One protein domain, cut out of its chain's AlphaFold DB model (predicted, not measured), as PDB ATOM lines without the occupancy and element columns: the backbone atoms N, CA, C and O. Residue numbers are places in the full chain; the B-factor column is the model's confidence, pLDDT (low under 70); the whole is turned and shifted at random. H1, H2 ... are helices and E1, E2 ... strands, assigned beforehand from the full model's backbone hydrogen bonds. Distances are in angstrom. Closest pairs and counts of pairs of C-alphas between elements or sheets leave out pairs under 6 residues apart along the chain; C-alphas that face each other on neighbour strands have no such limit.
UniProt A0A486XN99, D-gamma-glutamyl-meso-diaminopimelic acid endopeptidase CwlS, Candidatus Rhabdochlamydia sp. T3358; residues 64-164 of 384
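AT A GLANCE: This is residues 64 to 164 of the 384 residues of the protein "D-gamma-glutamyl-meso-diaminopimelic acid endopeptidase CwlS" of Candidatus Rhabdochlamydia sp. T3358 (UniProt A0A486XN99). Helix H3 forms the core, with H1 and H2 packed on it and a two-stranded hairpin, E1 and E2, along another side, E2 nearer to H3. H5 packs on H2, and the short H4 packs on H5. The printed part has 101 residues, with five named helices and two named strands in the order H1 H2 H3 H4 E1 E2 H5 and one antiparallel sheet, E1 - E2; the class is mostly helix, as helices hold 49 and strands 12 of the 61 residues in named elements. It is compact and rounded, with a radius of gyration of the C-alphas of 13.1 A and spans of 37 by 29 by 25 A.

IN THESE COORDINATES: H1, residues 64 to 73, begins at C-alpha 64 (101.898, 146.046, 166.423) and is 14.2 A long. H2 is residues 77 to 85, 13.1 A, and H3 residues 96 to 108, 17.2 A. H4 is residues 112 to 115. E1, residues 124 to 129, is 16.3 A and E2, residues 136 to 141, 15.5 A. H5, residues 147 to 159, is 18.3 A and ends at C-alpha 159 (102.386, 122.327, 143.605).

HOW THE PARTS SIT: H1 touches H3, the same way at a steep tilt of 41 degrees, closest at the C-alphas of Ser 73 and Cys 103, 5.7 A. H2 and H3 form a helical hairpin and touch, closest at the C-alphas of Leu 84 and Arg 97, 4.8 A, at a shallow tilt of 25 degrees. The closest C-alphas of H3 and E2, Ser 102 and Val 141, are 5.3 A apart. E1 and E2 are a hairpin, antiparallel at 148 degrees, with N 126 and O 139 within hydrogen-bond range at 2.8 A. H5 touches H2, closest at the C-alphas of Leu 81 and Val 154, 6.7 A. H5 touches H4 with residues 152 to 157 alone, closest at the C-alphas of Ala 115 and Ile 153, 5.4 A. H3 and H5 are apart. Every O i to N i+4 pair is within hydrogen-bond range in H1, H2, H3 and H5; H4 is too short for one.

THE WHOLE: The C-alphas farthest apart, of Lys 132 and Tyr 148, are 38.4 A apart. The printed part has no cut and no long link. Confidence is under 70 at residues 87 to 93 and 130 to 134.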
ATOM      1  N   SER A  64     102.299 146.122 167.845       72.56
ATOM      2  CA  SER A  64     101.898 146.046 166.423       72.56
ATOM      3  C   SER A  64     102.129 144.657 165.791       72.56
ATOM      4  O   SER A  64     101.280 144.125 165.069       72.56
ATOM      5  N   ASN A  65     103.249 143.998 166.120       77.31
ATOM      6  CA  ASN A  65     103.544 142.649 165.625       77.31
ATOM      7  C   ASN A  65     102.600 141.606 166.237       77.31
ATOM      8  O   ASN A  65     102.165 140.687 165.544       77.31
ATOM      9  N   LEU A  66     102.263 141.758 167.521       78.88
ATOM     10  CA  LEU A  66     101.300 140.886 168.197       78.88
ATOM     11  C   LEU A  66      99.889 141.061 167.628       78.88
ATOM     12  O   LEU A  66      99.208 140.066 167.399       78.88
ATOM     13  N   GLU A  67      99.466 142.292 167.345       82.81
ATOM     14  CA  GLU A  67      98.187 142.580 166.685       82.81
ATOM     15  C   GLU A  67      98.123 141.964 165.284       82.81
ATOM     16  O   GLU A  67      97.150 141.287 164.945       82.81
ATOM     17  N   THR A  68      99.192 142.104 164.495       85.12
ATOM     18  CA  THR A  68      99.273 141.491 163.163       85.12
ATOM     19  C   THR A  68      99.218 139.966 163.255       85.12
ATOM     20  O   THR A  68      98.429 139.343 162.545       85.12
ATOM     21  N   LEU A  69      99.980 139.347 164.164       87.12
ATOM     22  CA  LEU A  69      99.935 137.899 164.389       87.12
ATOM     23  C   LEU A  69      98.545 137.420 164.823       87.12
ATOM     24  O   LEU A  69      98.084 136.396 164.325       87.12
ATOM     25  N   ARG A  70      97.852 138.169 165.690       86.75
ATOM     26  CA  ARG A  70      96.457 137.882 166.071       86.75
ATOM     27  C   ARG A  70      95.507 137.980 164.884       86.75
ATOM     28  O   ARG A  70      94.615 137.152 164.756       86.75
ATOM     29  N   SER A  71      95.693 138.963 164.005       88.69
ATOM     30  CA  SER A  71      94.878 139.069 162.793       88.69
ATOM     31  C   SER A  71      95.136 137.901 161.834       88.69
ATOM     32  O   SER A  71      94.203 137.364 161.243       88.69
ATOM     33  N   TYR A  72      96.393 137.463 161.721       91.38
ATOM     34  CA  TYR A  72      96.817 136.414 160.799       91.38
ATOM     35  C   TYR A  72      96.520 135.003 161.306       91.38
ATOM     36  O   TYR A  72      96.324 134.108 160.491       91.38
ATOM     37  N   SER A  73      96.455 134.782 162.621       89.44
ATOM     38  CA  SER A  73      96.153 133.461 163.189       89.44
ATOM     39  C   SER A  73      94.750 132.957 162.831       89.44
ATOM     40  O   SER A  73      94.517 131.752 162.834       89.44
ATOM     41  N   VAL A  74      93.830 133.864 162.488       90.88
ATOM     42  CA  VAL A  74      92.449 133.546 162.088       90.88
ATOM     43  C   VAL A  74      92.313 133.367 160.567       90.88
ATOM     44  O   VAL A  74      91.291 132.879 160.086       90.88
ATOM     45  N   LEU A  75      93.330 133.739 159.783       92.38
ATOM     46  CA  LEU A  75      93.272 133.655 158.325       92.38
ATOM     47  C   LEU A  75      93.342 132.208 157.822       92.38
ATOM     48  O   LEU A  75      94.014 131.338 158.387       92.38
ATOM     49  N   SER A  76      92.674 131.970 156.693       94.06
ATOM     50  CA  SER A  76      92.751 130.692 155.994       94.06
ATOM     51  C   SER A  76      94.127 130.483 155.361       94.06
ATOM     52  O   SER A  76      94.856 131.433 155.067       94.06
ATOM     53  N   TYR A  77      94.457 129.223 155.076       92.38
ATOM     54  CA  TYR A  77      95.695 128.852 154.394       92.38
ATOM     55  C   TYR A  77      95.910 129.653 153.095       92.38
ATOM     56  O   TYR A  77      96.976 130.222 152.877       92.38
ATOM     57  N   GLN A  78      94.872 129.782 152.260       92.81
ATOM     58  CA  GLN A  78      94.948 130.527 150.996       92.81
ATOM     59  C   GLN A  78      95.170 132.030 151.206       92.81
ATOM     60  O   GLN A  78      95.937 132.646 150.469       92.81
ATOM     61  N   GLN A  79      94.529 132.623 152.216       93.19
ATOM     62  CA  GLN A  79      94.715 134.037 152.549       93.19
ATOM     63  C   GLN A  79      96.149 134.313 153.014       93.19
ATOM     64  O   GLN A  79      96.755 135.285 152.569       93.19
ATOM     65  N   LEU A  80      96.719 133.428 153.838       92.69
ATOM     66  CA  LEU A  80      98.112 133.533 154.277       92.69
ATOM     67  C   LEU A  80      99.097 133.403 153.110       92.69
ATOM     68  O   LEU A  80     100.072 134.149 153.067       92.69
ATOM     69  N   LEU A  81      98.833 132.528 152.133       92.81
ATOM     70  CA  LEU A  81      99.664 132.435 150.926       92.81
ATOM     71  C   LEU A  81      99.661 133.735 150.111       92.81
ATOM     72  O   LEU A  81     100.719 134.161 149.654       92.81
ATOM     73  N   LEU A  82      98.513 134.407 149.977       90.81
ATOM     74  CA  LEU A  82      98.444 135.714 149.308       90.81
ATOM     75  C   LEU A  82      99.267 136.782 150.046       90.81
ATOM     76  O   LEU A  82      99.856 137.657 149.414       90.81
ATOM     77  N   CYS A  83      99.344 136.709 151.378       89.00
ATOM     78  CA  CYS A  83     100.196 137.586 152.181       89.00
ATOM     79  C   CYS A  83     101.701 137.322 151.983       89.00
ATOM     80  O   CYS A  83     102.497 138.225 152.227       89.00
ATOM     81  N   LEU A  84     102.104 136.124 151.539       88.94
ATOM     82  CA  LEU A  84     103.509 135.819 151.226       88.94
ATOM     83  C   LEU A  84     103.966 136.423 149.895       88.94
ATOM     84  O   LEU A  84     105.142 136.751 149.745       88.94
ATOM     85  N   GLU A  85     103.049 136.568 148.938       84.38
ATOM     86  CA  GLU A  85     103.347 137.097 147.602       84.38
ATOM     87  C   GLU A  85     103.549 138.613 147.592       84.38
ATOM     88  O   GLU A  85     104.234 139.136 146.713       84.38
ATOM     89  N   LYS A  86     102.974 139.325 148.566       79.00
ATOM     90  CA  LYS A  86     103.101 140.778 148.675       79.00
ATOM     91  C   LYS A  86     104.421 141.146 149.364       79.00
ATOM     92  O   LYS A  86     104.609 140.822 150.541       79.00
ATOM     93  N   PRO A  87     105.349 141.843 148.684       66.38
ATOM     94  CA  PRO A  87     106.530 142.401 149.326       66.38
ATOM     95  C   PRO A  87     106.126 143.651 150.123       66.38
ATOM     96  O   PRO A  87     106.389 144.777 149.714       66.38
ATOM     97  N   ASP A  88     105.449 143.454 151.252       67.50
ATOM     98  CA  ASP A  88     104.952 144.560 152.068       67.50
ATOM     99  C   ASP A  88     106.007 145.084 153.058       67.50
ATOM    100  O   ASP A  88     106.921 144.368 153.484       67.50
ATOM    101  N   PHE A  89     105.846 146.371 153.386       59.72
ATOM    102  CA  PHE A  89     106.721 147.249 154.169       59.72
ATOM    103  C   PHE A  89     107.411 146.583 155.374       59.72
ATOM    104  O   PHE A  89     106.826 145.773 156.097       59.72
ATOM    105  N   ILE A  90     108.657 146.993 155.624       57.97
ATOM    106  CA  ILE A  90     109.398 146.642 156.839       57.97
ATOM    107  C   ILE A  90     108.802 147.450 157.992       57.97
ATOM    108  O   ILE A  90     108.927 148.674 158.004       57.97
ATOM    109  N   GLU A  91     108.221 146.783 158.985       52.31
ATOM    110  CA  GLU A  91     107.866 147.431 160.246       52.31
ATOM    111  C   GLU A  91     108.866 146.989 161.320       52.31
ATOM    112  O   GLU A  91     108.886 145.845 161.766       52.31
ATOM    113  N   GLN A  92     109.789 147.896 161.661       55.25
ATOM    114  CA  GLN A  92     110.771 147.752 162.749       55.25
ATOM    115  C   GLN A  92     111.580 146.430 162.753       55.25
ATOM    116  O   GLN A  92     111.972 145.921 163.803       55.25
ATOM    117  N   GLY A  93     111.900 145.913 161.559       62.16
ATOM    118  CA  GLY A  93     112.886 144.847 161.334       62.16
ATOM    119  C   GLY A  93     112.324 143.473 160.955       62.16
ATOM    120  O   GLY A  93     113.118 142.597 160.618       62.16
ATOM    121  N   ILE A  94     110.999 143.283 160.973       71.38
ATOM    122  CA  ILE A  94     110.326 142.061 160.500       71.38
ATOM    123  C   ILE A  94     109.357 142.450 159.379       71.38
ATOM    124  O   ILE A  94     108.647 143.452 159.487       71.38
ATOM    125  N   LYS A  95     109.341 141.699 158.273       82.00
ATOM    126  CA  LYS A  95     108.389 141.948 157.182       82.00
ATOM    127  C   LYS A  95     107.049 141.291 157.514       82.00
ATOM    128  O   LYS A  95     107.014 140.203 158.086       82.00
ATOM    129  N   LYS A  96     105.929 141.879 157.076       84.50
ATOM    130  CA  LYS A  96     104.588 141.283 157.273       84.50
ATOM    131  C   LYS A  96     104.471 139.869 156.692       84.50
ATOM    132  O   LYS A  96     103.819 139.017 157.288       84.50
ATOM    133  N   ARG A  97     105.151 139.593 155.575       87.75
ATOM    134  CA  ARG A  97     105.223 138.244 154.991       87.75
ATOM    135  C   ARG A  97     105.925 137.225 155.898       87.75
ATOM    136  O   ARG A  97     105.563 136.056 155.881       87.75
ATOM    137  N   ASP A  98     106.882 137.656 156.724       89.12
ATOM    138  CA  ASP A  98     107.579 136.767 157.662       89.12
ATOM    139  C   ASP A  98     106.603 136.324 158.765       89.12
ATOM    140  O   ASP A  98     106.556 135.149 159.114       89.12
ATOM    141  N   LEU A  99     105.757 137.246 159.249       89.38
ATOM    142  CA  LEU A  99     104.681 136.947 160.204       89.38
ATOM    143  C   LEU A  99     103.587 136.061 159.585       89.38
ATOM    144  O   LEU A  99     103.060 135.174 160.254       89.38
ATOM    145  N   ALA A 100     103.257 136.261 158.305       91.88
ATOM    146  CA  ALA A 100     102.342 135.371 157.586       91.88
ATOM    147  C   ALA A 100     102.905 133.945 157.497       91.88
ATOM    148  O   ALA A 100     102.184 132.985 157.775       91.88
ATOM    149  N   LEU A 101     104.200 133.803 157.186       93.50
ATOM    150  CA  LEU A 101     104.883 132.508 157.167       93.50
ATOM    151  C   LEU A 101     104.876 131.853 158.550       93.50
ATOM    152  O   LEU A 101     104.606 130.659 158.666       93.50
ATOM    153  N   SER A 102     105.122 132.632 159.602       91.69
ATOM    154  CA  SER A 102     105.026 132.168 160.983       91.69
ATOM    155  C   SER A 102     103.661 131.577 161.306       91.69
ATOM    156  O   SER A 102     103.592 130.470 161.837       91.69
ATOM    157  N   CYS A 103     102.575 132.265 160.944       92.69
ATOM    158  CA  CYS A 103     101.222 131.749 161.147       92.69
ATOM    159  C   CYS A 103     100.942 130.498 160.302       92.69
ATOM    160  O   CYS A 103     100.302 129.564 160.785       92.69
ATOM    161  N   LEU A 104     101.462 130.439 159.072       94.50
ATOM    162  CA  LEU A 104     101.341 129.271 158.198       94.50
ATOM    163  C   LEU A 104     101.998 128.024 158.822       94.50
ATOM    164  O   LEU A 104     101.427 126.936 158.805       94.50
ATOM    165  N   VAL A 105     103.183 128.180 159.414       94.50
ATOM    166  CA  VAL A 105     103.898 127.082 160.080       94.50
ATOM    167  C   VAL A 105     103.254 126.728 161.424       94.50
ATOM    168  O   VAL A 105     103.076 125.549 161.717       94.50
ATOM    169  N   ALA A 106     102.880 127.725 162.230       91.88
ATOM    170  CA  ALA A 106     102.366 127.521 163.585       91.88
ATOM    171  C   ALA A 106     100.957 126.910 163.616       91.88
ATOM    172  O   ALA A 106     100.713 125.981 164.382       91.88
ATOM    173  N   PHE A 107     100.036 127.431 162.801       91.19
ATOM    174  CA  PHE A 107      98.608 127.098 162.883       91.19
ATOM    175  C   PHE A 107      98.142 126.152 161.773       91.19
ATOM    176  O   PHE A 107      97.195 125.391 161.969       91.19
ATOM    177  N   HIS A 108      98.807 126.178 160.613       93.19
ATOM    178  CA  HIS A 108      98.491 125.301 159.477       93.19
ATOM    179  C   HIS A 108      99.520 124.181 159.280       93.19
ATOM    180  O   HIS A 108      99.413 123.421 158.323       93.19
ATOM    181  N   HIS A 109     100.504 124.054 160.180       95.38
ATOM    182  CA  HIS A 109     101.512 122.987 160.170       95.38
ATOM    183  C   HIS A 109     102.213 122.812 158.810       95.38
ATOM    184  O   HIS A 109     102.488 121.692 158.370       95.38
ATOM    185  N   PHE A 110     102.495 123.921 158.126       96.25
ATOM    186  CA  PHE A 110     103.180 123.911 156.838       96.25
ATOM    187  C   PHE A 110     104.613 123.373 156.949       96.25
ATOM    188  O   PHE A 110     105.363 123.730 157.861       96.25
ATOM    189  N   ASN A 111     105.013 122.530 155.995       95.12
ATOM    190  CA  ASN A 111     106.325 121.888 155.989       95.12
ATOM    191  C   ASN A 111     107.399 122.780 155.354       95.12
ATOM    192  O   ASN A 111     107.785 122.601 154.196       95.12
ATOM    193  N   LEU A 112     107.882 123.747 156.136       94.31
ATOM    194  CA  LEU A 112     108.903 124.695 155.693       94.31
ATOM    195  C   LEU A 112     110.232 124.012 155.336       94.31
ATOM    196  O   LEU A 112     110.854 124.378 154.340       94.31
ATOM    197  N   ASP A 113     110.631 122.992 156.098       91.94
ATOM    198  CA  ASP A 113     111.882 122.267 155.863       91.94
ATOM    199  C   ASP A 113     111.866 121.572 154.499       91.94
ATOM    200  O   ASP A 113     112.827 121.678 153.735       91.94
ATOM    201  N   LYS A 114     110.752 120.919 154.137       91.81
ATOM    202  CA  LYS A 114     110.597 120.300 152.814       91.81
ATOM    203  C   LYS A 114     110.533 121.352 151.701       91.81
ATOM    204  O   LYS A 114     111.125 121.136 150.646       91.81
ATOM    205  N   ALA A 115     109.879 122.491 151.940       93.56
ATOM    206  CA  ALA A 115     109.776 123.578 150.964       93.56
ATOM    207  C   ALA A 115     111.134 124.223 150.627       93.56
ATOM    208  O   ALA A 115     111.352 124.639 149.491       93.56
ATOM    209  N   LEU A 116     112.049 124.298 151.600       92.31
ATOM    210  CA  LEU A 116     113.373 124.911 151.445       92.31
ATOM    211  C   LEU A 116     114.518 123.899 151.297       92.31
ATOM    212  O   LEU A 116     115.679 124.298 151.277       92.31
ATOM    213  N   GLY A 117     114.224 122.602 151.188       87.44
ATOM    214  CA  GLY A 117     115.242 121.565 150.986       87.44
ATOM    215  C   GLY A 117     116.128 121.291 152.207       87.44
ATOM    216  O   GLY A 117     117.269 120.869 152.045       87.44
ATOM    217  N   GLY A 118     115.630 121.533 153.424       83.94
ATOM    218  CA  GLY A 118     116.327 121.211 154.675       83.94
ATOM    219  C   GLY A 118     117.480 122.152 155.037       83.94
ATOM    220  O   GLY A 118     118.330 121.794 155.851       83.94
ATOM    221  N   ILE A 119     117.531 123.344 154.440       83.31
ATOM    222  CA  ILE A 119     118.520 124.372 154.789       83.31
ATOM    223  C   ILE A 119     118.308 124.787 156.255       83.31
ATOM    224  O   ILE A 119     117.171 125.069 156.633       83.31
ATOM    225  N   PRO A 120     119.364 124.873 157.087       82.25
ATOM    226  CA  PRO A 120     119.227 125.339 158.462       82.25
ATOM    227  C   PRO A 120     118.721 126.787 158.490       82.25
ATOM    228  O   PRO A 120     119.336 127.688 157.918       82.25
ATOM    229  N   LEU A 121     117.598 127.014 159.171       84.69
ATOM    230  CA  LEU A 121     116.960 128.326 159.269       84.69
ATOM    231  C   LEU A 121     117.210 128.958 160.634       84.69
ATOM    232  O   LEU A 121     117.133 128.295 161.671       84.69
ATOM    233  N   GLN A 122     117.429 130.274 160.651       82.88
ATOM    234  CA  GLN A 122     117.397 131.027 161.898       82.88
ATOM    235  C   GLN A 122     115.957 131.051 162.425       82.88
ATOM    236  O   GLN A 122     115.048 131.509 161.737       82.88
ATOM    237  N   LYS A 123     115.753 130.575 163.657       84.06
ATOM    238  CA  LYS A 123     114.443 130.517 164.317       84.06
ATOM    239  C   LYS A 123     114.432 131.419 165.548       84.06
ATOM    240  O   LYS A 123     115.339 131.359 166.375       84.06
ATOM    241  N   ARG A 124     113.386 132.231 165.685       83.62
ATOM    242  CA  ARG A 124     113.044 132.989 166.901       83.62
ATOM    243  C   ARG A 124     111.644 132.594 167.354       83.62
ATOM    244  O   ARG A 124     110.819 132.283 166.507       83.62
ATOM    245  N   SER A 125     111.359 132.592 168.649       84.38
ATOM    246  CA  SER A 125     110.007 132.349 169.169       84.38
ATOM    247  C   SER A 125     109.379 133.655 169.648       84.38
ATOM    248  O   SER A 125     110.016 134.453 170.337       84.38
ATOM    249  N   ILE A 126     108.124 133.879 169.269       82.25
ATOM    250  CA  ILE A 126     107.269 134.937 169.807       82.25
ATOM    251  C   ILE A 126     106.168 134.267 170.619       82.25
ATOM    252  O   ILE A 126     105.484 133.377 170.123       82.25
ATOM    253  N   LEU A 127     105.990 134.703 171.863       83.00
ATOM    254  CA  LEU A 127     104.926 134.214 172.734       83.00
ATOM    255  C   LEU A 127     103.637 134.989 172.449       83.00
ATOM    256  O   LEU A 127     103.573 136.200 172.666       83.00
ATOM    257  N   LEU A 128     102.616 134.292 171.960       78.75
ATOM    258  CA  LEU A 128     101.292 134.844 171.711       78.75
ATOM    259  C   LEU A 128     100.361 134.447 172.863       78.75
ATOM    260  O   LEU A 128     100.036 133.275 173.028       78.75
ATOM    261  N   SER A 129      99.922 135.427 173.656       75.00
ATOM    262  CA  SER A 129      98.869 135.226 174.658       75.00
ATOM    263  C   SER A 129      97.495 135.464 174.028       75.00
ATOM    264  O   SER A 129      97.274 136.487 173.362       75.00
ATOM    265  N   GLN A 130      96.587 134.508 174.226       66.94
ATOM    266  CA  GLN A 130      95.213 134.572 173.741       66.94
ATOM    267  C   GLN A 130      94.320 135.330 174.738       66.94
ATOM    268  O   GLN A 130      94.363 135.086 175.937       66.94
ATOM    269  N   GLU A 131      93.459 136.231 174.257       59.25
ATOM    270  CA  GLU A 131      92.656 137.132 175.115       59.25
ATOM    271  C   GLU A 131      91.639 136.422 176.034       59.25
ATOM    272  O   GLU A 131      91.126 137.035 176.966       59.25
ATOM    273  N   LYS A 132      91.334 135.139 175.791       53.16
ATOM    274  CA  LYS A 132      90.328 134.357 176.537       53.16
ATOM    275  C   LYS A 132      90.875 133.122 177.263       53.16
ATOM    276  O   LYS A 132      90.085 132.345 177.791       53.16
ATOM    277  N   GLY A 133      92.193 132.937 177.321       51.47
ATOM    278  CA  GLY A 133      92.796 131.781 177.983       51.47
ATOM    279  C   GLY A 133      94.225 132.049 178.432       51.47
ATOM    280  O   GLY A 133      94.971 132.768 177.782       51.47
ATOM    281  N   SER A 134      94.621 131.436 179.543       57.00
ATOM    282  CA  SER A 134      95.988 131.454 180.077       57.00
ATOM    283  C   SER A 134      96.996 130.639 179.245       57.00
ATOM    284  O   SER A 134      98.110 130.395 179.702       57.00
ATOM    285  N   GLU A 135      96.626 130.209 178.035       71.00
ATOM    286  CA  GLU A 135      97.510 129.481 177.126       71.00
ATOM    287  C   GLU A 135      98.405 130.451 176.347       71.00
ATOM    288  O   GLU A 135      97.954 131.422 175.733       71.00
ATOM    289  N   ILE A 136      99.706 130.176 176.404       78.38
ATOM    290  CA  ILE A 136     100.744 130.907 175.687       78.38
ATOM    291  C   ILE A 136     101.171 130.030 174.513       78.38
ATOM    292  O   ILE A 136     101.680 128.930 174.715       78.38
ATOM    293  N   ILE A 137     100.965 130.516 173.290       82.00
ATOM    294  CA  ILE A 137     101.346 129.803 172.068       82.00
ATOM    295  C   ILE A 137     102.703 130.321 171.601       82.00
ATOM    296  O   ILE A 137     102.880 131.521 171.385       82.00
ATOM    297  N   GLU A 138     103.664 129.419 171.414       86.06
ATOM    298  CA  GLU A 138     104.964 129.763 170.843       86.06
ATOM    299  C   GLU A 138     104.889 129.801 169.313       86.06
ATOM    300  O   GLU A 138     104.782 128.772 168.646       86.06
ATOM    301  N   VAL A 139     104.974 130.997 168.739       87.75
ATOM    302  CA  VAL A 139     104.956 131.206 167.291       87.75
ATOM    303  C   VAL A 139     106.394 131.326 166.770       87.75
ATOM    304  O   VAL A 139     107.110 132.253 167.162       87.75
ATOM    305  N   PRO A 140     106.856 130.423 165.886       89.50
ATOM    306  CA  PRO A 140     108.188 130.498 165.310       89.50
ATOM    307  C   PRO A 140     108.266 131.546 164.193       89.50
ATOM    308  O   PRO A 140     107.463 131.553 163.264       89.50
ATOM    309  N   VAL A 141     109.277 132.405 164.253       88.06
ATOM    310  CA  VAL A 141     109.618 133.414 163.247       88.06
ATOM    311  C   VAL A 141     110.949 133.073 162.604       88.06
ATOM    312  O   VAL A 141     111.914 132.744 163.296       88.06
ATOM    313  N   PHE A 142     110.991 133.191 161.278       88.62
ATOM    314  CA  PHE A 142     112.136 132.844 160.440       88.62
ATOM    315  C   PHE A 142     112.718 134.107 159.785       88.62
ATOM    316  O   PHE A 142     112.453 134.372 158.610       88.62
ATOM    317  N   PRO A 143     113.447 134.952 160.541       82.06
ATOM    318  CA  PRO A 143     114.032 136.163 159.985       82.06
ATOM    319  C   PRO A 143     115.139 135.830 158.977       82.06
ATOM    320  O   PRO A 143     115.870 134.855 159.136       82.06
ATOM    321  N   GLY A 144     115.310 136.694 157.975       82.19
ATOM    322  CA  GLY A 144     116.439 136.618 157.040       82.19
ATOM    323  C   GLY A 144     116.205 135.772 155.788       82.19
ATOM    324  O   GLY A 144     117.149 135.561 155.032       82.19
ATOM    325  N   LEU A 145     114.972 135.327 155.533       86.88
ATOM    326  CA  LEU A 145     114.632 134.644 154.285       86.88
ATOM    327  C   LEU A 145     114.675 135.605 153.082       86.88
ATOM    328  O   LEU A 145     114.064 136.683 153.079       86.88
ATOM    329  N   ALA A 146     115.392 135.192 152.040       87.62
ATOM    330  CA  ALA A 146     115.516 135.907 150.777       87.62
ATOM    331  C   ALA A 146     114.260 135.752 149.901       87.62
ATOM    332  O   ALA A 146     113.472 134.820 150.060       87.62
ATOM    333  N   ASP A 147     114.077 136.645 148.925       87.44
ATOM    334  CA  ASP A 147     112.874 136.663 148.077       87.44
ATOM    335  C   ASP A 147     112.694 135.372 147.266       87.44
ATOM    336  O   ASP A 147     111.577 134.865 147.159       87.44
ATOM    337  N   TYR A 148     113.787 134.783 146.771       88.88
ATOM    338  CA  TYR A 148     113.733 133.503 146.057       88.88
ATOM    339  C   TYR A 148     113.268 132.346 146.962       88.88
ATOM    340  O   TYR A 148     112.620 131.416 146.487       88.88
ATOM    341  N   GLN A 149     113.547 132.405 148.271       91.38
ATOM    342  CA  GLN A 149     113.090 131.398 149.233       91.38
ATOM    343  C   GLN A 149     111.583 131.521 149.465       91.38
ATOM    344  O   GLN A 149     110.887 130.512 149.484       91.38
ATOM    345  N   PHE A 150     111.051 132.744 149.551       91.12
ATOM    346  CA  PHE A 150     109.600 132.962 149.589       91.12
ATOM    347  C   PHE A 150     108.907 132.474 148.313       91.12
ATOM    348  O   PHE A 150     107.859 131.838 148.394       91.12
ATOM    349  N   GLN A 151     109.509 132.702 147.143       91.44
ATOM    350  CA  GLN A 151     108.993 132.163 145.883       91.44
ATOM    351  C   GLN A 151     108.984 130.629 145.882       91.44
ATOM    352  O   GLN A 151     107.989 130.037 145.472       91.44
ATOM    353  N   ALA A 152     110.040 129.984 146.392       92.56
ATOM    354  CA  ALA A 152     110.094 128.530 146.538       92.56
ATOM    355  C   ALA A 152     109.013 128.001 147.498       92.56
ATOM    356  O   ALA A 152     108.332 127.032 147.170       92.56
ATOM    357  N   ILE A 153     108.790 128.676 148.633       94.50
ATOM    358  CA  ILE A 153     107.727 128.346 149.597       94.50
ATOM    359  C   ILE A 153     106.350 128.412 148.937       94.50
ATOM    360  O   ILE A 153     105.575 127.461 149.029       94.50
ATOM    361  N   VAL A 154     106.044 129.515 148.248       93.88
ATOM    362  CA  VAL A 154     104.757 129.693 147.562       93.88
ATOM    363  C   VAL A 154     104.601 128.684 146.424       93.88
ATOM    364  O   VAL A 154     103.516 128.134 146.236       93.88
ATOM    365  N   HIS A 155     105.673 128.403 145.683       94.88
ATOM    366  CA  HIS A 155     105.664 127.393 144.632       94.88
ATOM    367  C   HIS A 155     105.346 126.008 145.204       94.88
ATOM    368  O   HIS A 155     104.397 125.379 144.747       94.88
ATOM    369  N   PHE A 156     106.061 125.576 146.246       95.88
ATOM    370  CA  PHE A 156     105.813 124.318 146.953       95.88
ATOM    371  C   PHE A 156     104.374 124.228 147.472       95.88
ATOM    372  O   PHE A 156     103.695 123.229 147.259       95.88
ATOM    373  N   ALA A 157     103.876 125.300 148.091       94.75
ATOM    374  CA  ALA A 157     102.518 125.375 148.614       94.75
ATOM    375  C   ALA A 157     101.426 125.206 147.543       94.75
ATOM    376  O   ALA A 157     100.320 124.781 147.874       94.75
ATOM    377  N   LYS A 158     101.715 125.575 146.287       93.31
ATOM    378  CA  LYS A 158     100.786 125.469 145.150       93.31
ATOM    379  C   LYS A 158     100.926 124.158 144.379       93.31
ATOM    380  O   LYS A 158      99.957 123.728 143.761       93.31
ATOM    381  N   THR A 159     102.116 123.561 144.357       95.12
ATOM    382  CA  THR A 159     102.386 122.327 143.605       95.12
ATOM    383  C   THR A 159     102.076 121.073 144.409       95.12
ATOM    384  O   THR A 159     101.546 120.109 143.857       95.12
ATOM    385  N   GLU A 160     102.382 121.073 145.705       94.56
ATOM    386  CA  GLU A 160     102.150 119.926 146.573       94.56
ATOM    387  C   GLU A 160     100.702 119.863 147.038       94.56
ATOM    388  O   GLU A 160     100.125 120.839 147.515       94.56
ATOM    389  N   LYS A 161     100.120 118.665 146.954       93.19
ATOM    390  CA  LYS A 161      98.746 118.435 147.410       93.19
ATOM    391  C   LYS A 161      98.624 118.517 148.931       93.19
ATOM    392  O   LYS A 161      97.607 118.972 149.441       93.19
ATOM    393  N   TRP A 162      99.657 118.058 149.636       95.00
ATOM    394  CA  TRP A 162      99.707 118.029 151.095       95.00
ATOM    395  C   TRP A 162     101.019 118.658 151.586       95.00
ATOM    396  O   TRP A 162     101.951 117.937 151.952       95.00
ATOM    397  N   PRO A 163     101.133 119.998 151.582       95.44
ATOM    398  CA  PRO A 163     102.349 120.722 151.956       95.44
ATOM    399  C   PRO A 163     102.534 120.809 153.486       95.44
ATOM    400  O   PRO A 163     102.964 121.826 154.028       95.44
ATOM    401  N   PHE A 164     102.188 119.739 154.200       96.38
ATOM    402  CA  PHE A 164     102.077 119.707 155.654       96.38
ATOM    403  C   PHE A 164     103.156 118.833 156.298       96.38
ATOM    404  O   PHE A 164     103.736 117.942 155.669       96.38
TER     405      PHE A 164